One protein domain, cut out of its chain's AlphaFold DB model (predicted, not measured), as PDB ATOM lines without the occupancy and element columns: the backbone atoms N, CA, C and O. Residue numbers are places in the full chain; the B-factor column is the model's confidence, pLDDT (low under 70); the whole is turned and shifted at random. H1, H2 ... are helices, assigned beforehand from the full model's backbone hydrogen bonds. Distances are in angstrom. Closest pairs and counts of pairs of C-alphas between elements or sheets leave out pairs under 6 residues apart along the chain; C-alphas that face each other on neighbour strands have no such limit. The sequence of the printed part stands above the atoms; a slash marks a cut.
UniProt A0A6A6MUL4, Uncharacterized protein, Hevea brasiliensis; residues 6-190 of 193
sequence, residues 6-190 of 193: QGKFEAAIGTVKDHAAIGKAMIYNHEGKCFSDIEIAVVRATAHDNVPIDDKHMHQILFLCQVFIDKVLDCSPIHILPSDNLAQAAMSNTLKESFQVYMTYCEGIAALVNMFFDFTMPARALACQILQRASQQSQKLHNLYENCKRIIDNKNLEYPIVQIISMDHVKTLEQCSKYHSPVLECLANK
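AT A GLANCE: This is residues 6 to 190 of the 193 residues of an uncharacterized protein of Hevea brasiliensis (UniProt A0A6A6MUL4). The longest helix, H5, makes an up-and-down bundle with H4 and H3, and H6 packs on H5, running the opposite way with its line at only 3 degrees to that of H5. H1 and H2 lie loosely on the side of H4 and H3 away from H6, and residues 179 to 190, which hold H7, stick out as a tail. The printed part has 185 residues with seven named helices, H1 to H7 in order, and no named strand; its class is all helix. It is only just loose, close to compact, with a radius of gyration of the C-alphas of 19.7 A, and spans 74 by 38 by 30 A.

HOW THE PARTS SIT: Begin at H5, residues 121 to 151. With residues 130 to 144 alone it touches H3, residues 55 to 74, at a shallow tilt of 31 degrees, the same way; the closest C-alphas, of Leu 73 and Leu 141, are 6.7 A apart. H4, residues 85 to 114, touches H3 in a hairpin, opposite ways at a shallow tilt of 33 degrees, only just short of steep; the closest C-alphas, of Cys 65 and Tyr 105, are 6.1 A apart. H4 and H5, also a hairpin, only just touch, with 3 pairs of C-alphas within 8 A, the closest those of Leu 112 and Ala 127 at 6.9 A. Look next at H6, residues 167 to 178, which touches H5 as a hairpin at a shallow tilt of 3 degrees; the C-alphas of Ser 135 and Met 167, their closest, are 5.9 A apart. H1, residues 6 to 23, only just touches H4, with 3 pairs of C-alphas within 8 A, the closest those of Ala 12 and Gln 100 at 7.3 A. H2, residues 34 to 46, is close to H3 but not clearly touching; the closest C-alphas, of Ala 45 and His 57, are 7.6 A apart. H7, residues 182 to 188, touches no helix. Every O i to N i+4 pair is within hydrogen-bond range in H3, H4 and H7; the counts are 12 of 14 in H1, 8 of 9 in H2, 26 of 27 in H5 and 7 of 8 in H6.

IN THESE COORDINATES: Find C-alpha 121 at (156.234, 190.805, 149.635); from there H5 runs 45.2 A to C-alpha 151 at (180.117, 156.596, 132.358). H4 is 43.4 A long, H3 29.4 A and H1 25.3 A, the last beginning at C-alpha 6 at (149.108, 164.620, 143.267).

THE WHOLE: The farthest C-alphas, of Ser 83 and Lys 190, are 75.5 A apart. The printed part has no cut, and the link from H5 to H6, residues 152 to 166, is long. Mean pLDDT of the printed part is 70.2; low confidence covers, among others, residues 6 to 59 and 176 to 190.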
ATOM      1  N   GLN A   6     149.268 165.363 142.019       41.66
ATOM      2  CA  GLN A   6     149.108 164.620 143.267       41.66
ATOM      3  C   GLN A   6     149.206 163.108 143.057       41.66
ATOM      4  O   GLN A   6     150.019 162.467 143.720       41.66
ATOM      5  N   GLY A   7     148.489 162.545 142.080       52.44
ATOM      6  CA  GLY A   7     148.615 161.120 141.752       52.44
ATOM      7  C   GLY A   7     150.031 160.737 141.303       52.44
ATOM      8  O   GLY A   7     150.546 159.676 141.659       52.44
ATOM      9  N   LYS A   8     150.717 161.631 140.578       52.91
ATOM     10  CA  LYS A   8     152.115 161.424 140.158       52.91
ATOM     11  C   LYS A   8     153.094 161.508 141.336       52.91
ATOM     12  O   LYS A   8     154.066 160.756 141.370       52.91
ATOM     13  N   PHE A   9     152.823 162.378 142.307       49.81
ATOM     14  CA  PHE A   9     153.609 162.526 143.532       49.81
ATOM     15  C   PHE A   9     153.438 161.330 144.475       49.81
ATOM     16  O   PHE A   9     154.431 160.784 144.952       49.81
ATOM     17  N   GLU A  10     152.206 160.863 144.687       48.69
ATOM     18  CA  GLU A  10     151.918 159.672 145.494       48.69
ATOM     19  C   GLU A  10     152.545 158.410 144.886       48.69
ATOM     20  O   GLU A  10     153.111 157.591 145.613       48.69
ATOM     21  N   ALA A  11     152.546 158.290 143.554       57.62
ATOM     22  CA  ALA A  11     153.226 157.204 142.850       57.62
ATOM     23  C   ALA A  11     154.761 157.269 142.997       57.62
ATOM     24  O   ALA A  11     155.407 156.247 143.253       57.62
ATOM     25  N   ALA A  12     155.354 158.464 142.887       49.72
ATOM     26  CA  ALA A  12     156.791 158.659 143.085       49.72
ATOM     27  C   ALA A  12     157.210 158.357 144.537       49.72
ATOM     28  O   ALA A  12     158.197 157.660 144.765       49.72
ATOM     29  N   ILE A  13     156.416 158.784 145.526       54.19
ATOM     30  CA  ILE A  13     156.652 158.489 146.948       54.19
ATOM     31  C   ILE A  13     156.470 157.003 147.259       54.19
ATOM     32  O   ILE A  13     157.277 156.447 148.004       54.19
ATOM     33  N   GLY A  14     155.450 156.345 146.699       52.53
ATOM     34  CA  GLY A  14     155.250 154.902 146.861       52.53
ATOM     35  C   GLY A  14     156.471 154.108 146.395       52.53
ATOM     36  O   GLY A  14     156.969 153.248 147.116       52.53
ATOM     37  N   THR A  15     157.039 154.505 145.256       53.53
ATOM     38  CA  THR A  15     158.244 153.881 144.690       53.53
ATOM     39  C   THR A  15     159.471 154.053 145.599       53.53
ATOM     40  O   THR A  15     160.213 153.091 145.819       53.53
ATOM     41  N   VAL A  16     159.654 155.248 146.184       49.88
ATOM     42  CA  VAL A  16     160.736 155.554 147.145       49.88
ATOM     43  C   VAL A  16     160.554 154.789 148.461       49.88
ATOM     44  O   VAL A  16     161.517 154.268 149.024       49.88
ATOM     45  N   LYS A  17     159.316 154.679 148.952       51.34
ATOM     46  CA  LYS A  17     158.972 153.955 150.183       51.34
ATOM     47  C   LYS A  17     159.262 152.454 150.063       51.34
ATOM     48  O   LYS A  17     159.814 151.873 151.000       51.34
ATOM     49  N   ASP A  18     158.961 151.853 148.913       45.31
ATOM     50  CA  ASP A  18     159.208 150.429 148.659       45.31
ATOM     51  C   ASP A  18     160.711 150.118 148.474       45.31
ATOM     52  O   ASP A  18     161.180 149.059 148.894       45.31
ATOM     53  N   HIS A  19     161.511 151.061 147.958       42.12
ATOM     54  CA  HIS A  19     162.972 150.909 147.834       42.12
ATOM     55  C   HIS A  19     163.752 151.270 149.114       42.12
ATOM     56  O   HIS A  19     164.809 150.686 149.375       42.12
ATOM     57  N   ALA A  20     163.217 152.132 149.986       45.25
ATOM     58  CA  ALA A  20     163.779 152.391 151.317       45.25
ATOM     59  C   ALA A  20     163.733 151.146 152.230       45.25
ATOM     60  O   ALA A  20     164.582 150.990 153.110       45.25
ATOM     61  N   ALA A  21     162.793 150.218 151.998       43.81
ATOM     62  CA  ALA A  21     162.766 148.916 152.670       43.81
ATOM     63  C   ALA A  21     163.969 148.029 152.277       43.81
ATOM     64  O   ALA A  21     164.503 147.310 153.120       43.81
ATOM     65  N   ILE A  22     164.442 148.136 151.029       46.66
ATOM     66  CA  ILE A  22     165.633 147.430 150.524       46.66
ATOM     67  C   ILE A  22     166.913 148.079 151.077       46.66
ATOM     68  O   ILE A  22     167.835 147.379 151.497       46.66
ATOM     69  N   GLY A  23     166.944 149.415 151.179       37.69
ATOM     70  CA  GLY A  23     168.047 150.160 151.803       37.69
ATOM     71  C   GLY A  23     168.251 149.840 153.292       37.69
ATOM     72  O   GLY A  23     169.391 149.779 153.751       37.69
ATOM     73  N   LYS A  24     167.173 149.538 154.035       38.03
ATOM     74  CA  LYS A  24     167.243 149.104 155.448       38.03
ATOM     75  C   LYS A  24     167.994 147.778 155.636       38.03
ATOM     76  O   LYS A  24     168.565 147.572 156.703       38.03
ATOM     77  N   ALA A  25     168.042 146.907 154.625       41.88
ATOM     78  CA  ALA A  25     168.744 145.624 154.710       41.88
ATOM     79  C   ALA A  25     170.265 145.720 154.454       41.88
ATOM     80  O   ALA A  25     170.988 144.784 154.788       41.88
ATOM     81  N   MET A  26     170.764 146.827 153.888       41.66
ATOM     82  CA  MET A  26     172.133 146.914 153.349       41.66
ATOM     83  C   MET A  26     173.115 147.786 154.150       41.66
ATOM     84  O   MET A  26     174.277 147.879 153.764       41.66
ATOM     85  N   ILE A  27     172.718 148.415 155.263       43.34
ATOM     86  CA  ILE A  27     173.581 149.389 155.959       43.34
ATOM     87  C   ILE A  27     174.026 148.861 157.331       43.34
ATOM     88  O   ILE A  27     173.554 149.293 158.380       43.34
ATOM     89  N   TYR A  28     175.008 147.954 157.321       42.16
ATOM     90  CA  TYR A  28     176.023 147.907 158.377       42.16
ATOM     91  C   TYR A  28     177.132 148.892 157.994       42.16
ATOM     92  O   TYR A  28     178.088 148.520 157.320       42.16
ATOM     93  N   ASN A  29     176.951 150.157 158.379       39.72
ATOM     94  CA  ASN A  29     177.964 151.066 158.932       39.72
ATOM     95  C   ASN A  29     177.646 152.539 158.628       39.72
ATOM     96  O   ASN A  29     177.559 152.961 157.483       39.72
ATOM     97  N   HIS A  30     177.533 153.270 159.737       41.47
ATOM     98  CA  HIS A  30     177.463 154.712 159.958       41.47
ATOM     99  C   HIS A  30     176.369 155.559 159.274       41.47
ATOM    100  O   HIS A  30     176.346 155.779 158.074       41.47
ATOM    101  N   GLU A  31     175.546 156.149 160.157       42.38
ATOM    102  CA  GLU A  31     174.606 157.269 159.961       42.38
ATOM    103  C   GLU A  31     173.174 156.957 159.492       42.38
ATOM    104  O   GLU A  31     172.595 157.613 158.629       42.38
ATOM    105  N   GLY A  32     172.507 156.072 160.240       42.72
ATOM    106  CA  GLY A  32     171.045 155.889 160.237       42.72
ATOM    107  C   GLY A  32     170.210 157.081 160.754       42.72
ATOM    108  O   GLY A  32     169.088 156.875 161.204       42.72
ATOM    109  N   LYS A  33     170.735 158.315 160.715       36.12
ATOM    110  CA  LYS A  33     170.031 159.549 161.125       36.12
ATOM    111  C   LYS A  33     169.562 160.400 159.932       36.12
ATOM    112  O   LYS A  33     168.727 161.276 160.102       36.12
ATOM    113  N   CYS A  34     170.080 160.158 158.723       39.22
ATOM    114  CA  CYS A  34     169.848 161.047 157.577       39.22
ATOM    115  C   CYS A  34     168.496 160.815 156.864       39.22
ATOM    116  O   CYS A  34     167.889 161.764 156.377       39.22
ATOM    117  N   PHE A  35     167.976 159.581 156.860       37.44
ATOM    118  CA  PHE A  35     166.670 159.267 156.255       37.44
ATOM    119  C   PHE A  35     165.479 159.540 157.178       37.44
ATOM    120  O   PHE A  35     164.378 159.779 156.687       37.44
ATOM    121  N   SER A  36     165.684 159.566 158.500       41.16
ATOM    122  CA  SER A  36     164.600 159.815 159.455       41.16
ATOM    123  C   SER A  36     164.031 161.227 159.330       41.16
ATOM    124  O   SER A  36     162.832 161.407 159.491       41.16
ATOM    125  N   ASP A  37     164.849 162.227 158.991       40.12
ATOM    126  CA  ASP A  37     164.377 163.609 158.833       40.12
ATOM    127  C   ASP A  37     163.501 163.770 157.575       40.12
ATOM    128  O   ASP A  37     162.504 164.496 157.596       40.12
ATOM    129  N   ILE A  38     163.822 163.027 156.507       41.78
ATOM    130  CA  ILE A  38     163.012 162.935 155.285       41.78
ATOM    131  C   ILE A  38     161.718 162.159 155.568       41.78
ATOM    132  O   ILE A  38     160.641 162.646 155.229       41.78
ATOM    133  N   GLU A  39     161.788 161.007 156.247       40.72
ATOM    134  CA  GLU A  39     160.607 160.234 156.667       40.72
ATOM    135  C   GLU A  39     159.675 161.073 157.572       40.72
ATOM    136  O   GLU A  39     158.467 161.104 157.347       40.72
ATOM    137  N   ILE A  40     160.210 161.834 158.538       45.41
ATOM    138  CA  ILE A  40     159.436 162.731 159.420       45.41
ATOM    139  C   ILE A  40     158.794 163.878 158.630       45.41
ATOM    140  O   ILE A  40     157.646 164.242 158.899       45.41
ATOM    141  N   ALA A  41     159.505 164.465 157.663       44.22
ATOM    142  CA  ALA A  41     158.978 165.546 156.832       44.22
ATOM    143  C   ALA A  41     157.865 165.065 155.888       44.22
ATOM    144  O   ALA A  41     156.867 165.769 155.734       44.22
ATOM    145  N   VAL A  42     158.006 163.862 155.319       47.12
ATOM    146  CA  VAL A  42     156.968 163.201 154.513       47.12
ATOM    147  C   VAL A  42     155.746 162.895 155.377       47.12
ATOM    148  O   VAL A  42     154.656 163.336 155.034       47.12
ATOM    149  N   VAL A  43     155.920 162.254 156.539       46.94
ATOM    150  CA  VAL A  43     154.819 161.957 157.475       46.94
ATOM    151  C   VAL A  43     154.081 163.230 157.898       46.94
ATOM    152  O   VAL A  43     152.857 163.225 157.969       46.94
ATOM    153  N   ARG A  44     154.792 164.341 158.127       47.84
ATOM    154  CA  ARG A  44     154.178 165.646 158.431       47.84
ATOM    155  C   ARG A  44     153.440 166.261 157.243       47.84
ATOM    156  O   ARG A  44     152.449 166.945 157.461       47.84
ATOM    157  N   ALA A  45     153.923 166.049 156.021       41.12
ATOM    158  CA  ALA A  45     153.280 166.547 154.808       41.12
ATOM    159  C   ALA A  45     152.029 165.734 154.431       41.12
ATOM    160  O   ALA A  45     151.123 166.282 153.812       41.12
ATOM    161  N   THR A  46     151.971 164.455 154.820       46.91
ATOM    162  CA  THR A  46     150.861 163.536 154.511       46.91
ATOM    163  C   THR A  46     149.898 163.306 155.681       46.91
ATOM    164  O   THR A  46     148.919 162.575 155.531       46.91
ATOM    165  N   ALA A  47     150.158 163.867 156.865       46.78
ATOM    166  CA  ALA A  47     149.279 163.733 158.024       46.78
ATOM    167  C   ALA A  47     148.058 164.669 157.906       46.78
ATOM    168  O   ALA A  47     148.088 165.790 158.398       46.78
ATOM    169  N   HIS A  48     147.001 164.137 157.277       45.25
ATOM    170  CA  HIS A  48     145.601 164.596 157.254       45.25
ATOM    171  C   HIS A  48     145.312 166.023 156.747       45.25
ATOM    172  O   HIS A  48     145.380 166.994 157.490       45.25
ATOM    173  N   ASP A  49     144.927 166.147 155.474       44.34
ATOM    174  CA  ASP A  49     143.538 166.319 155.004       44.34
ATOM    175  C   ASP A  49     143.560 166.654 153.501       44.34
ATOM    176  O   ASP A  49     144.495 167.276 153.000       44.34
ATOM    177  N   ASN A  50     142.524 166.233 152.768       48.97
ATOM    178  CA  ASN A  50     142.328 166.514 151.338       48.97
ATOM    179  C   ASN A  50     141.976 168.001 151.100       48.97
ATOM    180  O   ASN A  50     140.866 168.332 150.678       48.97
ATOM    181  N   VAL A  51     142.904 168.902 151.422       39.47
ATOM    182  CA  VAL A  51     142.772 170.363 151.315       39.47
ATOM    183  C   VAL A  51     143.400 170.829 149.993       39.47
ATOM    184  O   VAL A  51     144.438 170.293 149.598       39.47
ATOM    185  N   PRO A  52     142.812 171.813 149.280       43.66
ATOM    186  CA  PRO A  52     143.456 172.414 148.114       43.66
ATOM    187  C   PRO A  52     144.846 172.921 148.507       43.66
ATOM    188  O   PRO A  52     144.977 173.545 149.556       43.66
ATOM    189  N   ILE A  53     145.865 172.631 147.693       43.50
ATOM    190  CA  ILE A  53     147.275 172.949 147.963       43.50
ATOM    191  C   ILE A  53     147.414 174.437 148.332       43.50
ATOM    192  O   ILE A  53     147.373 175.300 147.461       43.50
ATOM    193  N   ASP A  54     147.552 174.720 149.627       51.81
ATOM    194  CA  ASP A  54     147.893 176.039 150.161       51.81
ATOM    195  C   ASP A  54     149.357 176.374 149.819       51.81
ATOM    196  O   ASP A  54     150.199 175.469 149.716       51.81
ATOM    197  N   ASP A  55     149.685 177.666 149.692       52.94
ATOM    198  CA  ASP A  55     151.025 178.178 149.348       52.94
ATOM    199  C   ASP A  55     152.121 177.525 150.210       52.94
ATOM    200  O   ASP A  55     153.240 177.265 149.756       52.94
ATOM    201  N   LYS A  56     151.799 177.198 151.464       51.59
ATOM    202  CA  LYS A  56     152.690 176.549 152.429       51.59
ATOM    203  C   LYS A  56     153.201 175.173 151.979       51.59
ATOM    204  O   LYS A  56     154.371 174.858 152.211       51.59
ATOM    205  N   HIS A  57     152.371 174.363 151.325       65.00
ATOM    206  CA  HIS A  57     152.748 173.005 150.915       65.00
ATOM    207  C   HIS A  57     153.669 173.014 149.695       65.00
ATOM    208  O   HIS A  57     154.631 172.249 149.647       65.00
ATOM    209  N   MET A  58     153.444 173.930 148.750       69.62
ATOM    210  CA  MET A  58     154.301 174.080 147.573       69.62
ATOM    211  C   MET A  58     155.740 174.448 147.961       69.62
ATOM    212  O   MET A  58     156.686 173.815 147.491       69.62
ATOM    213  N   HIS A  59     155.919 175.426 148.856       67.56
ATOM    214  CA  HIS A  59     157.250 175.814 149.334       67.56
ATOM    215  C   HIS A  59     157.966 174.650 150.036       67.56
ATOM    216  O   HIS A  59     159.164 174.448 149.834       67.56
ATOM    217  N   GLN A  60     157.234 173.855 150.823       75.00
ATOM    218  CA  GLN A  60     157.786 172.683 151.500       75.00
ATOM    219  C   GLN A  60     158.198 171.584 150.512       75.00
ATOM    220  O   GLN A  60     159.281 171.017 150.654       75.00
ATOM    221  N   ILE A  61     157.385 171.310 149.490       77.00
ATOM    222  CA  ILE A  61     157.710 170.338 148.437       77.00
ATOM    223  C   ILE A  61     158.960 170.783 147.674       77.00
ATOM    224  O   ILE A  61     159.905 170.008 147.540       77.00
ATOM    225  N   LEU A  62     159.008 172.046 147.240       80.69
ATOM    226  CA  LEU A  62     160.169 172.596 146.540       80.69
ATOM    227  C   LEU A  62     161.432 172.527 147.401       80.69
ATOM    228  O   LEU A  62     162.491 172.168 146.895       80.69
ATOM    229  N   PHE A  63     161.322 172.800 148.702       83.69
ATOM    230  CA  PHE A  63     162.436 172.645 149.630       83.69
ATOM    231  C   PHE A  63     162.938 171.193 149.702       83.69
ATOM    232  O   PHE A  63     164.146 170.963 149.625       83.69
ATOM    233  N   LEU A  64     162.036 170.213 149.804       84.44
ATOM    234  CA  LEU A  64     162.405 168.794 149.826       84.44
ATOM    235  C   LEU A  64     163.084 168.363 148.520       84.44
ATOM    236  O   LEU A  64     164.124 167.705 148.566       84.44
ATOM    237  N   CYS A  65     162.560 168.795 147.367       87.75
ATOM    238  CA  CYS A  65     163.202 168.572 146.072       87.75
ATOM    239  C   CYS A  65     164.620 169.155 146.044       87.75
ATOM    240  O   CYS A  65     165.549 168.471 145.625       87.75
ATOM    241  N   GLN A  66     164.814 170.384 146.535       90.69
ATOM    242  CA  GLN A  66     166.138 171.007 146.580       90.69
ATOM    243  C   GLN A  66     167.124 170.224 147.449       90.69
ATOM    244  O   GLN A  66     168.274 170.060 147.052       90.69
ATOM    245  N   VAL A  67     166.692 169.742 148.617       88.88
ATOM    246  CA  VAL A  67     167.540 168.926 149.500       88.88
ATOM    247  C   VAL A  67     167.922 167.612 148.821       88.88
ATOM    248  O   VAL A  67     169.091 167.236 148.847       88.88
ATOM    249  N   PHE A  68     166.965 166.936 148.183       88.19
ATOM    250  CA  PHE A  68     167.234 165.702 147.447       88.19
ATOM    251  C   PHE A  68     168.219 165.936 146.296       88.19
ATOM    252  O   PHE A  68     169.189 165.195 146.152       88.19
ATOM    253  N   ILE A  69     168.006 166.992 145.506       92.56
ATOM    254  CA  ILE A  69     168.885 167.338 144.387       92.56
ATOM    255  C   ILE A  69     170.306 167.607 144.884       92.56
ATOM    256  O   ILE A  69     171.242 167.092 144.285       92.56
ATOM    257  N   ASP A  70     170.493 168.330 145.990       89.38
ATOM    258  CA  ASP A  70     171.836 168.538 146.546       89.38
ATOM    259  C   ASP A  70     172.523 167.214 146.902       89.38
ATOM    260  O   ASP A  70     173.699 167.037 146.596       89.38
ATOM    261  N   LYS A  71     171.786 166.240 147.448       87.31
ATOM    262  CA  LYS A  71     172.337 164.905 147.729       87.31
ATOM    263  C   LYS A  71     172.718 164.137 146.473       87.31
ATOM    264  O   LYS A  71     173.753 163.481 146.464       87.31
ATOM    265  N   VAL A  72     171.928 164.244 145.410       88.62
ATOM    266  CA  VAL A  72     172.284 163.663 144.108       88.62
ATOM    267  C   VAL A  72     173.526 164.342 143.530       88.62
ATOM    268  O   VAL A  72     174.377 163.668 142.958       88.62
ATOM    269  N   LEU A  73     173.664 165.658 143.696       89.69
ATOM    270  CA  LEU A  73     174.841 166.403 143.245       89.69
ATOM    271  C   LEU A  73     176.114 166.048 144.030       89.69
ATOM    272  O   LEU A  73     177.203 166.145 143.467       89.69
ATOM    273  N   ASP A  74     175.983 165.608 145.284       85.62
ATOM    274  CA  ASP A  74     177.093 165.063 146.079       85.62
ATOM    275  C   ASP A  74     177.538 163.669 145.578       85.62
ATOM    276  O   ASP A  74     178.663 163.234 145.845       85.62
ATOM    277  N   CYS A  75     176.692 162.954 144.824       78.38
ATOM    278  CA  CYS A  75     177.050 161.677 144.214       78.38
ATOM    279  C   CYS A  75     177.943 161.899 142.983       78.38
ATOM    280  O   CYS A  75     177.488 162.322 141.923       78.38
ATOM    281  N   SER A  76     179.229 161.564 143.097       69.88
ATOM    282  CA  SER A  76     180.176 161.665 141.983       69.88
ATOM    283  C   SER A  76     180.358 160.317 141.267       69.88
ATOM    284  O   SER A  76     180.810 159.358 141.896       69.88
ATOM    285  N   PRO A  77     180.086 160.214 139.950       72.38
ATOM    286  CA  PRO A  77     180.253 158.969 139.194       72.38
ATOM    287  C   PRO A  77     181.717 158.665 138.830       72.38
ATOM    288  O   PRO A  77     181.982 157.650 138.193       72.38
ATOM    289  N   ILE A  78     182.676 159.525 139.206       66.38
ATOM    290  CA  ILE A  78     184.071 159.505 138.716       66.38
ATOM    291  C   ILE A  78     184.787 158.167 138.980       66.38
ATOM    292  O   ILE A  78     185.702 157.808 138.244       66.38
ATOM    293  N   HIS A  79     184.372 157.415 139.999       69.81
ATOM    294  CA  HIS A  79     185.027 156.167 140.401       69.81
ATOM    295  C   HIS A  79     184.270 154.895 139.997       69.81
ATOM    296  O   HIS A  79     184.697 153.803 140.362       69.81
ATOM    297  N   ILE A  80     183.162 155.004 139.254       78.06
ATOM    298  CA  ILE A  80     182.370 153.834 138.859       78.06
ATOM    299  C   ILE A  80     182.993 153.201 137.613       78.06
ATOM    300  O   ILE A  80     182.983 153.784 136.529       78.06
ATOM    301  N   LEU A  81     183.514 151.982 137.761       78.75
ATOM    302  CA  LEU A  81     184.013 151.194 136.636       78.75
ATOM    303  C   LEU A  81     182.854 150.480 135.914       78.75
ATOM    304  O   LEU A  81     181.877 150.092 136.557       78.75
ATOM    305  N   PRO A  82     182.952 150.228 134.595       77.12
ATOM    306  CA  PRO A  82     181.937 149.461 133.863       77.12
ATOM    307  C   PRO A  82     181.721 148.042 134.405       77.12
ATOM    308  O   PRO A  82     180.624 147.507 134.322       77.12
ATOM    309  N   SER A  83     182.755 147.432 134.992       81.50
ATOM    310  CA  SER A  83     182.674 146.100 135.604       81.50
ATOM    311  C   SER A  83     181.933 146.081 136.943       81.50
ATOM    312  O   SER A  83     181.602 145.008 137.447       81.50
ATOM    313  N   ASP A  84     181.704 147.247 137.546       86.81
ATOM    314  CA  ASP A  84     181.205 147.376 138.909       86.81
ATOM    315  C   ASP A  84     179.669 147.391 138.916       86.81
ATOM    316  O   ASP A  84     179.013 148.407 139.155       86.81
ATOM    317  N   ASN A  85     179.083 146.237 138.578       86.94
ATOM    318  CA  ASN A  85     177.649 146.077 138.309       86.94
ATOM    319  C   ASN A  85     176.755 146.604 139.439       86.94
ATOM    320  O   ASN A  85     175.696 147.172 139.174       86.94
ATOM    321  N   LEU A  86     177.177 146.436 140.697       87.81
ATOM    322  CA  LEU A  86     176.424 146.924 141.850       87.81
ATOM    323  C   LEU A  86     176.417 148.457 141.906       87.81
ATOM    324  O   LEU A  86     175.355 149.053 142.077       87.81
ATOM    325  N   ALA A  87     177.573 149.096 141.714       85.75
ATOM    326  CA  ALA A  87     177.686 150.553 141.689       85.75
ATOM    327  C   ALA A  87     176.959 151.160 140.473       85.75
ATOM    328  O   ALA A  87     176.246 152.152 140.615       85.75
ATOM    329  N   GLN A  88     177.066 150.524 139.301       87.62
ATOM    330  CA  GLN A  88     176.333 150.887 138.081       87.62
ATOM    331  C   GLN A  88     174.810 150.813 138.283       87.62
ATOM    332  O   GLN A  88     174.083 151.738 137.909       87.62
ATOM    333  N   ALA A  89     174.316 149.738 138.908       88.56
ATOM    334  CA  ALA A  89     172.896 149.563 139.204       88.56
ATOM    335  C   ALA A  89     172.395 150.573 140.248       88.56
ATOM    336  O   ALA A  89     171.352 151.195 140.037       88.56
ATOM    337  N   ALA A  90     173.150 150.784 141.330       87.62
ATOM    338  CA  ALA A  90     172.818 151.771 142.355       87.62
ATOM    339  C   ALA A  90     172.731 153.181 141.754       87.62
ATOM    340  O   ALA A  90     171.708 153.845 141.900       87.62
ATOM    341  N   MET A  91     173.745 153.590 140.984       88.38
ATOM    342  CA  MET A  91     173.753 154.889 140.310       88.38
ATOM    343  C   MET A  91     172.618 155.011 139.288       88.38
ATOM    344  O   MET A  91     171.965 156.047 139.220       88.38
ATOM    345  N   SER A  92     172.322 153.950 138.529       90.06
ATOM    346  CA  SER A  92     171.185 153.938 137.598       90.06
ATOM    347  C   SER A  92     169.852 154.178 138.311       90.06
ATOM    348  O   SER A  92     169.010 154.914 137.797       90.06
ATOM    349  N   ASN A  93     169.652 153.583 139.487       88.75
ATOM    350  CA  ASN A  93     168.432 153.774 140.272       88.75
ATOM    351  C   ASN A  93     168.359 155.191 140.851       88.75
ATOM    352  O   ASN A  93     167.349 155.867 140.660       88.75
ATOM    353  N   THR A  94     169.452 155.685 141.444       88.69
ATOM    354  CA  THR A  94     169.547 157.075 141.922       88.69
ATOM    355  C   THR A  94     169.257 158.075 140.803       88.69
ATOM    356  O   THR A  94     168.521 159.038 141.008       88.69
ATOM    357  N   LEU A  95     169.774 157.834 139.592       90.12
ATOM    358  CA  LEU A  95     169.505 158.678 138.431       90.12
ATOM    359  C   LEU A  95     168.023 158.671 138.052       90.12
ATOM    360  O   LEU A  95     167.447 159.748 137.920       90.12
ATOM    361  N   LYS A  96     167.382 157.499 137.955       88.69
ATOM    362  CA  LYS A  96     165.941 157.399 137.648       88.69
ATOM    363  C   LYS A  96     165.079 158.175 138.638       88.69
ATOM    364  O   LYS A  96     164.197 158.923 138.220       88.69
ATOM    365  N   GLU A  97     165.351 158.031 139.930       85.38
ATOM    366  CA  GLU A  97     164.646 158.783 140.972       85.38
ATOM    367  C   GLU A  97     164.908 160.284 140.835       85.38
ATOM    368  O   GLU A  97     163.976 161.088 140.854       85.38
ATOM    369  N   SER A  98     166.163 160.672 140.595       91.81
ATOM    370  CA  SER A  98     166.516 162.075 140.391       91.81
ATOM    371  C   SER A  98     165.812 162.697 139.186       91.81
ATOM    372  O   SER A  98     165.420 163.857 139.267       91.81
ATOM    373  N   PHE A  99     165.576 161.937 138.110       91.88
ATOM    374  CA  PHE A  99     164.836 162.425 136.947       91.88
ATOM    375  C   PHE A  99     163.391 162.747 137.323       91.88
ATOM    376  O   PHE A  99     162.894 163.817 136.983       91.88
ATOM    377  N   GLN A 100     162.733 161.860 138.073       87.88
ATOM    378  CA  GLN A 100     161.364 162.084 138.539       87.88
ATOM    379  C   GLN A 100     161.283 163.288 139.482       87.88
ATOM    380  O   GLN A 100     160.427 164.154 139.301       87.88
ATOM    381  N   VAL A 101     162.209 163.391 140.443       86.00
ATOM    382  CA  VAL A 101     162.277 164.534 141.366       86.00
ATOM    383  C   VAL A 101     162.534 165.835 140.608       86.00
ATOM    384  O   VAL A 101     161.882 166.835 140.898       86.00
ATOM    385  N   TYR A 102     163.428 165.835 139.617       89.19
ATOM    386  CA  TYR A 102     163.705 167.007 138.790       89.19
ATOM    387  C   TYR A 102     162.479 167.450 137.982       89.19
ATOM    388  O   TYR A 102     162.193 168.643 137.933       89.19
ATOM    389  N   MET A 103     161.706 166.519 137.412       84.69
ATOM    390  CA  MET A 103     160.471 166.865 136.699       84.69
ATOM    391  C   MET A 103     159.449 167.535 137.625       84.69
ATOM    392  O   MET A 103     158.942 168.607 137.297       84.69
ATOM    393  N   THR A 104     159.210 166.964 138.809       83.69
ATOM    394  CA  THR A 104     158.342 167.568 139.835       83.69
ATOM    395  C   THR A 104     158.868 168.934 140.278       83.69
ATOM    396  O   THR A 104     158.105 169.882 140.460       83.69
ATOM    397  N   TYR A 105     160.189 169.063 140.413       87.06
ATOM    398  CA  TYR A 105     160.832 170.318 140.769       87.06
ATOM    399  C   TYR A 105     160.587 171.397 139.707       87.06
ATOM    400  O   TYR A 105     160.185 172.506 140.048       87.06
ATOM    401  N   CYS A 106     160.740 171.070 138.423       83.62
ATOM    402  CA  CYS A 106     160.432 171.975 137.316       83.62
ATOM    403  C   CYS A 106     158.960 172.402 137.291       83.62
ATOM    404  O   CYS A 106     158.683 173.587 137.103       83.62
ATOM    405  N   GLU A 107     158.026 171.471 137.504       81.38
ATOM    406  CA  GLU A 107     156.591 171.776 137.583       81.38
ATOM    407  C   GLU A 107     156.300 172.768 138.724       81.38
ATOM    408  O   GLU A 107     155.633 173.784 138.512       81.38
ATOM    409  N   GLY A 108     156.866 172.531 139.913       80.50
ATOM    410  CA  GLY A 108     156.709 173.430 141.055       80.50
ATOM    411  C   GLY A 108     157.358 174.802 140.841       80.50
ATOM    412  O   GLY A 108     156.776 175.819 141.212       80.50
ATOM    413  N   ILE A 109     158.528 174.866 140.196       82.62
ATOM    414  CA  ILE A 109     159.175 176.138 139.842       82.62
ATOM    415  C   ILE A 109     158.327 176.925 138.838       82.62
ATOM    416  O   ILE A 109     158.159 178.134 139.001       82.62
ATOM    417  N   ALA A 110     157.759 176.266 137.826       79.44
ATOM    418  CA  ALA A 110     156.882 176.922 136.860       79.44
ATOM    419  C   ALA A 110     155.625 177.496 137.534       79.44
ATOM    420  O   ALA A 110     155.250 178.637 137.264       79.44
ATOM    421  N   ALA A 111     155.007 176.741 138.450       78.19
ATOM    422  CA  ALA A 111     153.879 177.223 139.247       78.19
ATOM    423  C   ALA A 111     154.264 178.440 140.105       78.19
ATOM    424  O   ALA A 111     153.572 179.458 140.073       78.19
ATOM    425  N   LEU A 112     155.412 178.373 140.788       76.19
ATOM    426  CA  LEU A 112     155.937 179.456 141.618       76.19
ATOM    427  C   LEU A 112     156.171 180.748 140.813       76.19
ATOM    428  O   LEU A 112     155.838 181.830 141.288       76.19
ATOM    429  N   VAL A 113     156.720 180.649 139.595       76.06
ATOM    430  CA  VAL A 113     156.917 181.807 138.703       76.06
ATOM    431  C   VAL A 113     155.581 182.376 138.226       76.06
ATOM    432  O   VAL A 113     155.405 183.592 138.240       76.06
ATOM    433  N   ASN A 114     154.631 181.520 137.836       77.50
ATOM    434  CA  ASN A 114     153.320 181.959 137.346       77.50
ATOM    435  C   ASN A 114     152.518 182.724 138.409       77.50
ATOM    436  O   ASN A 114     151.824 183.675 138.069       77.50
ATOM    437  N   MET A 115     152.642 182.333 139.679       76.12
ATOM    438  CA  MET A 115     151.947 182.958 140.814       76.12
ATOM    439  C   MET A 115     152.772 184.064 141.496       76.12
ATOM    440  O   MET A 115     152.320 184.677 142.461       76.12
ATOM    441  N   PHE A 116     153.987 184.352 141.012       72.00
ATOM    442  CA  PHE A 116     154.950 185.219 141.701       72.00
ATOM    443  C   PHE A 116     154.387 186.607 142.047       72.00
ATOM    444  O   PHE A 116     154.620 187.136 143.136       72.00
ATOM    445  N   PHE A 117     153.628 187.208 141.127       75.12
ATOM    446  CA  PHE A 117     153.044 188.535 141.327       75.12
ATOM    447  C   PHE A 117     151.774 188.527 142.189       75.12
ATOM    448  O   PHE A 117     151.374 189.592 142.653       75.12
ATOM    449  N   ASP A 118     151.213 187.365 142.504       74.44
ATOM    450  CA  ASP A 118     150.065 187.246 143.407       74.44
ATOM    451  C   ASP A 118     150.505 187.117 144.876       74.44
ATOM    452  O   ASP A 118     149.735 187.390 145.798       74.44
ATOM    453  N   PHE A 119     151.773 186.769 145.117       67.81
ATOM    454  CA  PHE A 119     152.328 186.637 146.461       67.81
ATOM    455  C   PHE A 119     152.521 187.973 147.187       67.81
ATOM    456  O   PHE A 119     152.856 189.006 146.598       67.81
ATOM    457  N   THR A 120     152.424 187.914 148.518       69.50
ATOM    458  CA  THR A 120     152.847 189.001 149.412       69.50
ATOM    459  C   THR A 120     154.353 189.254 149.306       69.50
ATOM    460  O   THR A 120     155.126 188.378 148.922       69.50
ATOM    461  N   MET A 121     154.811 190.444 149.700       65.25
ATOM    462  CA  MET A 121     156.234 190.805 149.635       65.25
ATOM    463  C   MET A 121     157.182 189.818 150.353       65.25
ATOM    464  O   MET A 121     158.183 189.430 149.746       65.25
ATOM    465  N   PRO A 122     156.894 189.341 151.583       65.69
ATOM    466  CA  PRO A 122     157.715 188.310 152.223       65.69
ATOM    467  C   PRO A 122     157.725 186.981 151.454       65.69
ATOM    468  O   PRO A 122     158.775 186.351 151.323       65.69
ATOM    469  N   ALA A 123     156.580 186.570 150.902       69.69
ATOM    470  CA  ALA A 123     156.470 185.345 150.112       69.69
ATOM    471  C   ALA A 123     157.223 185.450 148.772       69.69
ATOM    472  O   ALA A 123     157.902 184.505 148.380       69.69
ATOM    473  N   ARG A 124     157.232 186.624 148.122       71.19
ATOM    474  CA  ARG A 124     158.073 186.889 146.938       71.19
ATOM    475  C   ARG A 124     159.562 186.775 147.246       71.19
ATOM    476  O   ARG A 124     160.307 186.214 146.447       71.19
ATOM    477  N   ALA A 125     160.005 187.267 148.404       74.44
ATOM    478  CA  ALA A 125     161.400 187.139 148.819       74.44
ATOM    479  C   ALA A 125     161.809 185.666 149.000       74.44
ATOM    480  O   ALA A 125     162.890 185.270 148.563       74.44
ATOM    481  N   LEU A 126     160.936 184.844 149.591       75.62
ATOM    482  CA  LEU A 126     161.150 183.398 149.704       75.62
ATOM    483  C   LEU A 126     161.153 182.712 148.327       75.62
ATOM    484  O   LEU A 126     162.047 181.916 148.041       75.62
ATOM    485  N   ALA A 127     160.207 183.064 147.452       76.44
ATOM    486  CA  ALA A 127     160.144 182.547 146.088       76.44
ATOM    487  C   ALA A 127     161.429 182.863 145.302       76.44
ATOM    488  O   ALA A 127     161.992 181.976 144.664       76.44
ATOM    489  N   CYS A 128     161.964 184.085 145.421       78.31
ATOM    490  CA  CYS A 128     163.254 184.452 144.834       78.31
ATOM    491  C   CYS A 128     164.396 183.557 145.332       78.31
ATOM    492  O   CYS A 128     165.182 183.088 144.514       78.31
ATOM    493  N   GLN A 129     164.486 183.267 146.634       83.31
ATOM    494  CA  GLN A 129     165.531 182.379 147.171       83.31
ATOM    495  C   GLN A 129     165.439 180.965 146.583       83.31
ATOM    496  O   GLN A 129     166.452 180.376 146.196       83.31
ATOM    497  N   ILE A 130     164.219 180.434 146.460       84.12
ATOM    498  CA  ILE A 130     163.985 179.128 145.840       84.12
ATOM    499  C   ILE A 130     164.415 179.151 144.372       84.12
ATOM    500  O   ILE A 130     165.159 178.265 143.956       84.12
ATOM    501  N   LEU A 131     164.019 180.174 143.609       84.00
ATOM    502  CA  LEU A 131     164.370 180.330 142.193       84.00
ATOM    503  C   LEU A 131     165.881 180.491 141.970       84.00
ATOM    504  O   LEU A 131     166.432 179.911 141.033       84.00
ATOM    505  N   GLN A 132     166.571 181.231 142.842       88.00
ATOM    506  CA  GLN A 132     168.028 181.387 142.787       88.00
ATOM    507  C   GLN A 132     168.729 180.036 142.962       88.00
ATOM    508  O   GLN A 132     169.609 179.676 142.177       88.00
ATOM    509  N   ARG A 133     168.313 179.245 143.957       92.44
ATOM    510  CA  ARG A 133     168.870 177.905 144.173       92.44
ATOM    511  C   ARG A 133     168.477 176.938 143.053       92.44
ATOM    512  O   ARG A 133     169.327 176.162 142.626       92.44
ATOM    513  N   ALA A 134     167.269 177.051 142.500       88.94
ATOM    514  CA  ALA A 134     166.828 176.276 141.338       88.94
ATOM    515  C   ALA A 134     167.735 176.490 140.120       88.94
ATOM    516  O   ALA A 134     168.132 175.535 139.450       88.94
ATOM    517  N   SER A 135     168.121 177.742 139.870       91.25
ATOM    518  CA  SER A 135     169.071 178.093 138.818       91.25
ATOM    519  C   SER A 135     170.415 177.391 138.998       91.25
ATOM    520  O   SER A 135     170.858 176.672 138.101       91.25
ATOM    521  N   GLN A 136     171.016 177.499 140.182       94.31
ATOM    522  CA  GLN A 136     172.297 176.854 140.481       94.31
ATOM    523  C   GLN A 136     172.217 175.326 140.375       94.31
ATOM    524  O   GLN A 136     173.095 174.693 139.786       94.31
ATOM    525  N   GLN A 137     171.163 174.731 140.932       95.06
ATOM    526  CA  GLN A 137     170.961 173.286 140.912       95.06
ATOM    527  C   GLN A 137     170.751 172.765 139.491       95.06
ATOM    528  O   GLN A 137     171.383 171.777 139.128       95.06
ATOM    529  N   SER A 138     169.960 173.452 138.657       92.94
ATOM    530  CA  SER A 138     169.726 173.041 137.264       92.94
ATOM    531  C   SER A 138     171.024 172.970 136.448       92.94
ATOM    532  O   SER A 138     171.245 172.003 135.726       92.94
ATOM    533  N   GLN A 139     171.935 173.931 136.628       93.50
ATOM    534  CA  GLN A 139     173.237 173.933 135.949       93.50
ATOM    535  C   GLN A 139     174.121 172.764 136.387       93.50
ATOM    536  O   GLN A 139     174.701 172.067 135.553       93.50
ATOM    537  N   LYS A 140     174.214 172.527 137.698       94.75
ATOM    538  CA  LYS A 140     175.008 171.417 138.240       94.75
ATOM    539  C   LYS A 140     174.437 170.064 137.818       94.75
ATOM    540  O   LYS A 140     175.198 169.174 137.448       94.75
ATOM    541  N   LEU A 141     173.112 169.935 137.823       94.69
ATOM    542  CA  LEU A 141     172.418 168.700 137.476       94.69
ATOM    543  C   LEU A 141     172.575 168.366 135.993       94.69
ATOM    544  O   LEU A 141     172.845 167.217 135.662       94.69
ATOM    545  N   HIS A 142     172.507 169.373 135.115       94.12
ATOM    546  CA  HIS A 142     172.820 169.208 133.695       94.12
ATOM    547  C   HIS A 142     174.209 168.584 133.497       94.12
ATOM    548  O   HIS A 142     174.344 167.565 132.822       94.12
ATOM    549  N   ASN A 143     175.231 169.143 134.152       93.25
ATOM    550  CA  ASN A 143     176.596 168.626 134.060       93.25
ATOM    551  C   ASN A 143     176.719 167.203 134.622       93.25
ATOM    552  O   ASN A 143     177.386 166.361 134.021       93.25
ATOM    553  N   LEU A 144     176.075 166.924 135.762       92.94
ATOM    554  CA  LEU A 144     176.064 165.591 136.359       92.94
ATOM    555  C   LEU A 144     175.443 164.564 135.405       92.94
ATOM    556  O   LEU A 144     176.044 163.523 135.156       92.94
ATOM    557  N   TYR A 145     174.274 164.862 134.838       94.31
ATOM    558  CA  TYR A 145     173.569 163.965 133.925       94.31
ATOM    559  C   TYR A 145     174.355 163.701 132.645       94.31
ATOM    560  O   TYR A 145     174.490 162.545 132.247       94.31
ATOM    561  N   GLU A 146     174.954 164.730 132.048       92.56
ATOM    562  CA  GLU A 146     175.816 164.563 130.876       92.56
ATOM    563  C   GLU A 146     177.079 163.744 131.182       92.56
ATOM    564  O   GLU A 146     177.538 162.979 130.331       92.56
ATOM    565  N   ASN A 147     177.634 163.852 132.393       90.69
ATOM    566  CA  ASN A 147     178.750 163.011 132.827       90.69
ATOM    567  C   ASN A 147     178.308 161.556 133.039       90.69
ATOM    568  O   ASN A 147     178.940 160.638 132.514       90.69
ATOM    569  N   CYS A 148     177.200 161.334 133.751       90.75
ATOM    570  CA  CYS A 148     176.647 160.002 133.985       90.75
ATOM    571  C   CYS A 148     176.285 159.295 132.677       90.75
ATOM    572  O   CYS A 148     176.573 158.114 132.531       90.75
ATOM    573  N   LYS A 149     175.762 160.017 131.683       92.12
ATOM    574  CA  LYS A 149     175.437 159.467 130.361       92.12
ATOM    575  C   LYS A 149     176.644 158.868 129.624       92.12
ATOM    576  O   LYS A 149     176.462 158.010 128.768       92.12
ATOM    577  N   ARG A 150     177.868 159.309 129.941       90.19
ATOM    578  CA  ARG A 150     179.114 158.782 129.351       90.19
ATOM    579  C   ARG A 150     179.689 157.595 130.123       90.19
ATOM    580  O   ARG A 150     180.381 156.780 129.527       90.19
ATOM    581  N   ILE A 151     179.466 157.547 131.437       88.38
ATOM    582  CA  ILE A 151     180.117 156.596 132.358       88.38
ATOM    583  C   ILE A 151     179.202 155.404 132.677       88.38
ATOM    584  O   ILE A 151     179.676 154.281 132.856       88.38
ATOM    585  N   ILE A 152     177.895 155.646 132.770       89.50
ATOM    586  CA  ILE A 152     176.904 154.651 133.169       89.50
ATOM    587  C   ILE A 152     176.394 153.915 131.935       89.50
ATOM    588  O   ILE A 152     175.668 154.484 131.116       89.50
ATOM    589  N   ASP A 153     176.753 152.636 131.813       85.88
ATOM    590  CA  ASP A 153     176.361 151.787 130.682       85.88
ATOM    591  C   ASP A 153     174.966 151.188 130.907       85.88
ATOM    592  O   ASP A 153     174.787 150.001 131.180       85.88
ATOM    593  N   ASN A 154     173.947 152.047 130.850       87.25
ATOM    594  CA  ASN A 154     172.556 151.633 130.984       87.25
ATOM    595  C   ASN A 154     171.666 152.316 129.944       87.25
ATOM    596  O   ASN A 154     171.228 153.454 130.105       87.25
ATOM    597  N   LYS A 155     171.343 151.568 128.887       88.12
ATOM    598  CA  LYS A 155     170.523 152.035 127.756       88.12
ATOM    599  C   LYS A 155     169.059 152.303 128.118       88.12
ATOM    600  O   LYS A 155     168.365 152.942 127.341       88.12
ATOM    601  N   ASN A 156     168.601 151.836 129.281       89.88
ATOM    602  CA  ASN A 156     167.236 152.055 129.762       89.88
ATOM    603  C   ASN A 156     167.080 153.387 130.523       89.88
ATOM    604  O   ASN A 156     166.014 153.650 131.076       89.88
ATOM    605  N   LEU A 157     168.144 154.195 130.636       92.38
ATOM    606  CA  LEU A 157     168.078 155.523 131.243       92.38
ATOM    607  C   LEU A 157     167.675 156.569 130.201       92.38
ATOM    608  O   LEU A 157     168.461 156.947 129.332       92.38
ATOM    609  N   GLU A 158     166.458 157.083 130.340       91.56
ATOM    610  CA  GLU A 158     165.954 158.210 129.559       91.56
ATOM    611  C   GLU A 158     166.251 159.518 130.298       91.56
ATOM    612  O   GLU A 158     165.485 159.970 131.147       91.56
ATOM    613  N   TYR A 159     167.413 160.103 130.009       93.69
ATOM    614  CA  TYR A 159     167.835 161.349 130.645       93.69
ATOM    615  C   TYR A 159     166.907 162.513 130.252       93.69
ATOM    616  O   TYR A 159     166.697 162.741 129.054       93.69
ATOM    617  N   PRO A 160     166.389 163.288 131.223       91.31
ATOM    618  CA  PRO A 160     165.556 164.443 130.931       91.31
ATOM    619  C   PRO A 160     166.389 165.566 130.310       91.31
ATOM    620  O   PRO A 160     167.560 165.766 130.639       91.31
ATOM    621  N   ILE A 161     165.756 166.356 129.444       89.69
ATOM    622  CA  ILE A 161     166.354 167.598 128.950       89.69
ATOM    623  C   ILE A 161     166.287 168.621 130.082       89.69
ATOM    624  O   ILE A 161     165.222 169.157 130.389       89.69
ATOM    625  N   VAL A 162     167.432 168.886 130.707       88.62
ATOM    626  CA  VAL A 162     167.533 169.850 131.804       88.62
ATOM    627  C   VAL A 162     167.434 171.267 131.243       88.62
ATOM    628  O   VAL A 162     168.347 171.747 130.571       88.62
ATOM    629  N   GLN A 163     166.324 171.944 131.526       78.12
ATOM    630  CA  GLN A 163     166.153 173.356 131.206       78.12
ATOM    631  C   GLN A 163     166.842 174.191 132.283       78.12
ATOM    632  O   GLN A 163     166.489 174.131 133.464       78.12
ATOM    633  N   ILE A 164     167.845 174.968 131.876       80.19
ATOM    634  CA  ILE A 164     168.565 175.847 132.792       80.19
ATOM    635  C   ILE A 164     167.683 177.036 133.144       80.19
ATOM    636  O   ILE A 164     167.327 177.851 132.290       80.19
ATOM    637  N   ILE A 165     167.377 177.166 134.429       76.69
ATOM    638  CA  ILE A 165     166.712 178.354 134.951       76.69
ATOM    639  C   ILE A 165     167.764 179.467 134.974       76.69
ATOM    640  O   ILE A 165     168.807 179.323 135.610       76.69
ATOM    641  N   SER A 166     167.534 180.563 134.252       78.94
ATOM    642  CA  SER A 166     168.515 181.651 134.140       78.94
ATOM    643  C   SER A 166     168.543 182.529 135.392       78.94
ATOM    644  O   SER A 166     167.522 183.112 135.760       78.94
ATOM    645  N   MET A 167     169.724 182.699 136.000       79.00
ATOM    646  CA  MET A 167     169.930 183.639 137.112       79.00
ATOM    647  C   MET A 167     169.548 185.077 136.747       79.00
ATOM    648  O   MET A 167     169.109 185.821 137.622       79.00
ATOM    649  N   ASP A 168     169.696 185.481 135.485       69.62
ATOM    650  CA  ASP A 168     169.369 186.844 135.057       69.62
ATOM    651  C   ASP A 168     167.856 187.087 135.069       69.62
ATOM    652  O   ASP A 168     167.400 188.147 135.506       69.62
ATOM    653  N   HIS A 169     167.059 186.075 134.707       73.75
ATOM    654  CA  HIS A 169     165.603 186.135 134.859       73.75
ATOM    655  C   HIS A 169     165.205 186.224 136.337       73.75
ATOM    656  O   HIS A 169     164.334 187.016 136.691       73.75
ATOM    657  N   VAL A 170     165.885 185.483 137.219       74.31
ATOM    658  CA  VAL A 170     165.620 185.531 138.667       74.31
ATOM    659  C   VAL A 170     165.965 186.899 139.259       74.31
ATOM    660  O   VAL A 170     165.167 187.463 140.005       74.31
ATOM    661  N   LYS A 171     167.115 187.479 138.891       74.94
ATOM    662  CA  LYS A 171     167.497 188.839 139.311       74.94
ATOM    663  C   LYS A 171     166.501 189.885 138.817       74.94
ATOM    664  O   LYS A 171     166.188 190.814 139.555       74.94
ATOM    665  N   THR A 172     165.995 189.726 137.595       77.94
ATOM    666  CA  THR A 172     164.975 190.622 137.034       77.94
ATOM    667  C   THR A 172     163.676 190.540 137.840       77.94
ATOM    668  O   THR A 172     163.154 191.575 138.245       77.94
ATOM    669  N   LEU A 173     163.197 189.331 138.165       75.00
ATOM    670  CA  LEU A 173     162.022 189.137 139.031       75.00
ATOM    671  C   LEU A 173     162.220 189.758 140.424       75.00
ATOM    672  O   LEU A 173     161.328 190.436 140.941       75.00
ATOM    673  N   GLU A 174     163.406 189.596 141.012       72.81
ATOM    674  CA  GLU A 174     163.757 190.216 142.290       72.81
ATOM    675  C   GLU A 174     163.761 191.748 142.205       72.81
ATOM    676  O   GLU A 174     163.248 192.416 143.102       72.81
ATOM    677  N   GLN A 175     164.294 192.328 141.131       73.31
ATOM    678  CA  GLN A 175     164.249 193.772 140.912       73.31
ATOM    679  C   GLN A 175     162.810 194.269 140.739       73.31
ATOM    680  O   GLN A 175     162.429 195.220 141.416       73.31
ATOM    681  N   CYS A 176     161.985 193.592 139.931       67.94
ATOM    682  CA  CYS A 176     160.559 193.893 139.771       67.94
ATOM    683  C   CYS A 176     159.800 193.861 141.102       67.94
ATOM    684  O   CYS A 176     158.918 194.688 141.318       67.94
ATOM    685  N   SER A 177     160.178 192.971 142.025       64.31
ATOM    686  CA  SER A 177     159.573 192.922 143.361       64.31
ATOM    687  C   SER A 177     159.843 194.179 144.202       64.31
ATOM    688  O   SER A 177     159.042 194.506 145.071       64.31
ATOM    689  N   LYS A 178     160.936 194.909 143.933       64.62
ATOM    690  CA  LYS A 178     161.318 196.140 144.652       64.62
ATOM    691  C   LYS A 178     160.619 197.386 144.098       64.62
ATOM    692  O   LYS A 178     160.545 198.393 144.799       64.62
ATOM    693  N   TYR A 179     160.100 197.331 142.869       56.94
ATOM    694  CA  TYR A 179     159.323 198.425 142.292       56.94
ATOM    695  C   TYR A 179     157.907 198.411 142.871       56.94
ATOM    696  O   TYR A 179     157.010 197.706 142.415       56.94
ATOM    697  N   HIS A 180     157.727 199.210 143.917       51.28
ATOM    698  CA  HIS A 180     156.430 199.639 144.411       51.28
ATOM    699  C   HIS A 180     155.592 200.182 143.240       51.28
ATOM    700  O   HIS A 180     156.078 201.024 142.487       51.28
ATOM    701  N   SER A 181     154.347 199.725 143.070       47.47
ATOM    702  CA  SER A 181     153.369 200.467 142.269       47.47
ATOM    703  C   SER A 181     152.645 201.438 143.207       47.47
ATOM    704  O   SER A 181     151.671 201.027 143.844       47.47
ATOM    705  N   PRO A 182     153.064 202.716 143.307       48.97
ATOM    706  CA  PRO A 182     152.335 203.726 144.082       48.97
ATOM    707  C   PRO A 182     150.902 203.954 143.568       48.97
ATOM    708  O   PRO A 182     150.077 204.547 144.253       48.97
ATOM    709  N   VAL A 183     150.562 203.448 142.376       49.50
ATOM    710  CA  VAL A 183     149.222 203.568 141.788       49.50
ATOM    711  C   VAL A 183     148.183 202.730 142.545       49.50
ATOM    712  O   VAL A 183     147.029 203.141 142.633       49.50
ATOM    713  N   LEU A 184     148.563 201.589 143.133       48.41
ATOM    714  CA  LEU A 184     147.614 200.713 143.837       48.41
ATOM    715  C   LEU A 184     147.302 201.197 145.265       48.41
ATOM    716  O   LEU A 184     146.149 201.124 145.686       48.41
ATOM    717  N   GLU A 185     148.269 201.785 145.978       46.62
ATOM    718  CA  GLU A 185     148.021 202.395 147.298       46.62
ATOM    719  C   GLU A 185     147.190 203.684 147.209       46.62
ATOM    720  O   GLU A 185     146.340 203.933 148.067       46.62
ATOM    721  N   CYS A 186     147.351 204.477 146.144       44.44
ATOM    722  CA  CYS A 186     146.510 205.655 145.915       44.44
ATOM    723  C   CYS A 186     145.041 205.307 145.617       44.44
ATOM    724  O   CYS A 186     144.158 206.124 145.884       44.44
ATOM    725  N   LEU A 187     144.756 204.116 145.077       47.19
ATOM    726  CA  LEU A 187     143.384 203.657 144.827       47.19
ATOM    727  C   LEU A 187     142.734 203.032 146.069       47.19
ATOM    728  O   LEU A 187     141.519 203.135 146.218       47.19
ATOM    729  N   ALA A 188     143.525 202.452 146.976       51.66
ATOM    730  CA  ALA A 188     143.041 201.899 148.241       51.66
ATOM    731  C   ALA A 188     142.730 202.971 149.309       51.66
ATOM    732  O   ALA A 188     141.947 202.713 150.216       51.66
ATOM    733  N   ASN A 189     143.299 204.179 149.184       48.22
ATOM    734  CA  ASN A 189     143.175 205.265 150.169       48.22
ATOM    735  C   ASN A 189     142.235 206.415 149.756       48.22
ATOM    736  O   ASN A 189     142.307 207.501 150.335       48.22
ATOM    737  N   LYS A 190     141.341 206.230 148.773       44.22
ATOM    738  CA  LYS A 190     140.296 207.237 148.533       44.22
ATOM    739  C   LYS A 190     139.274 207.186 149.678       44.22
ATOM    740  O   LYS A 190     138.640 206.145 149.842       44.22
TER     741      LYS A 190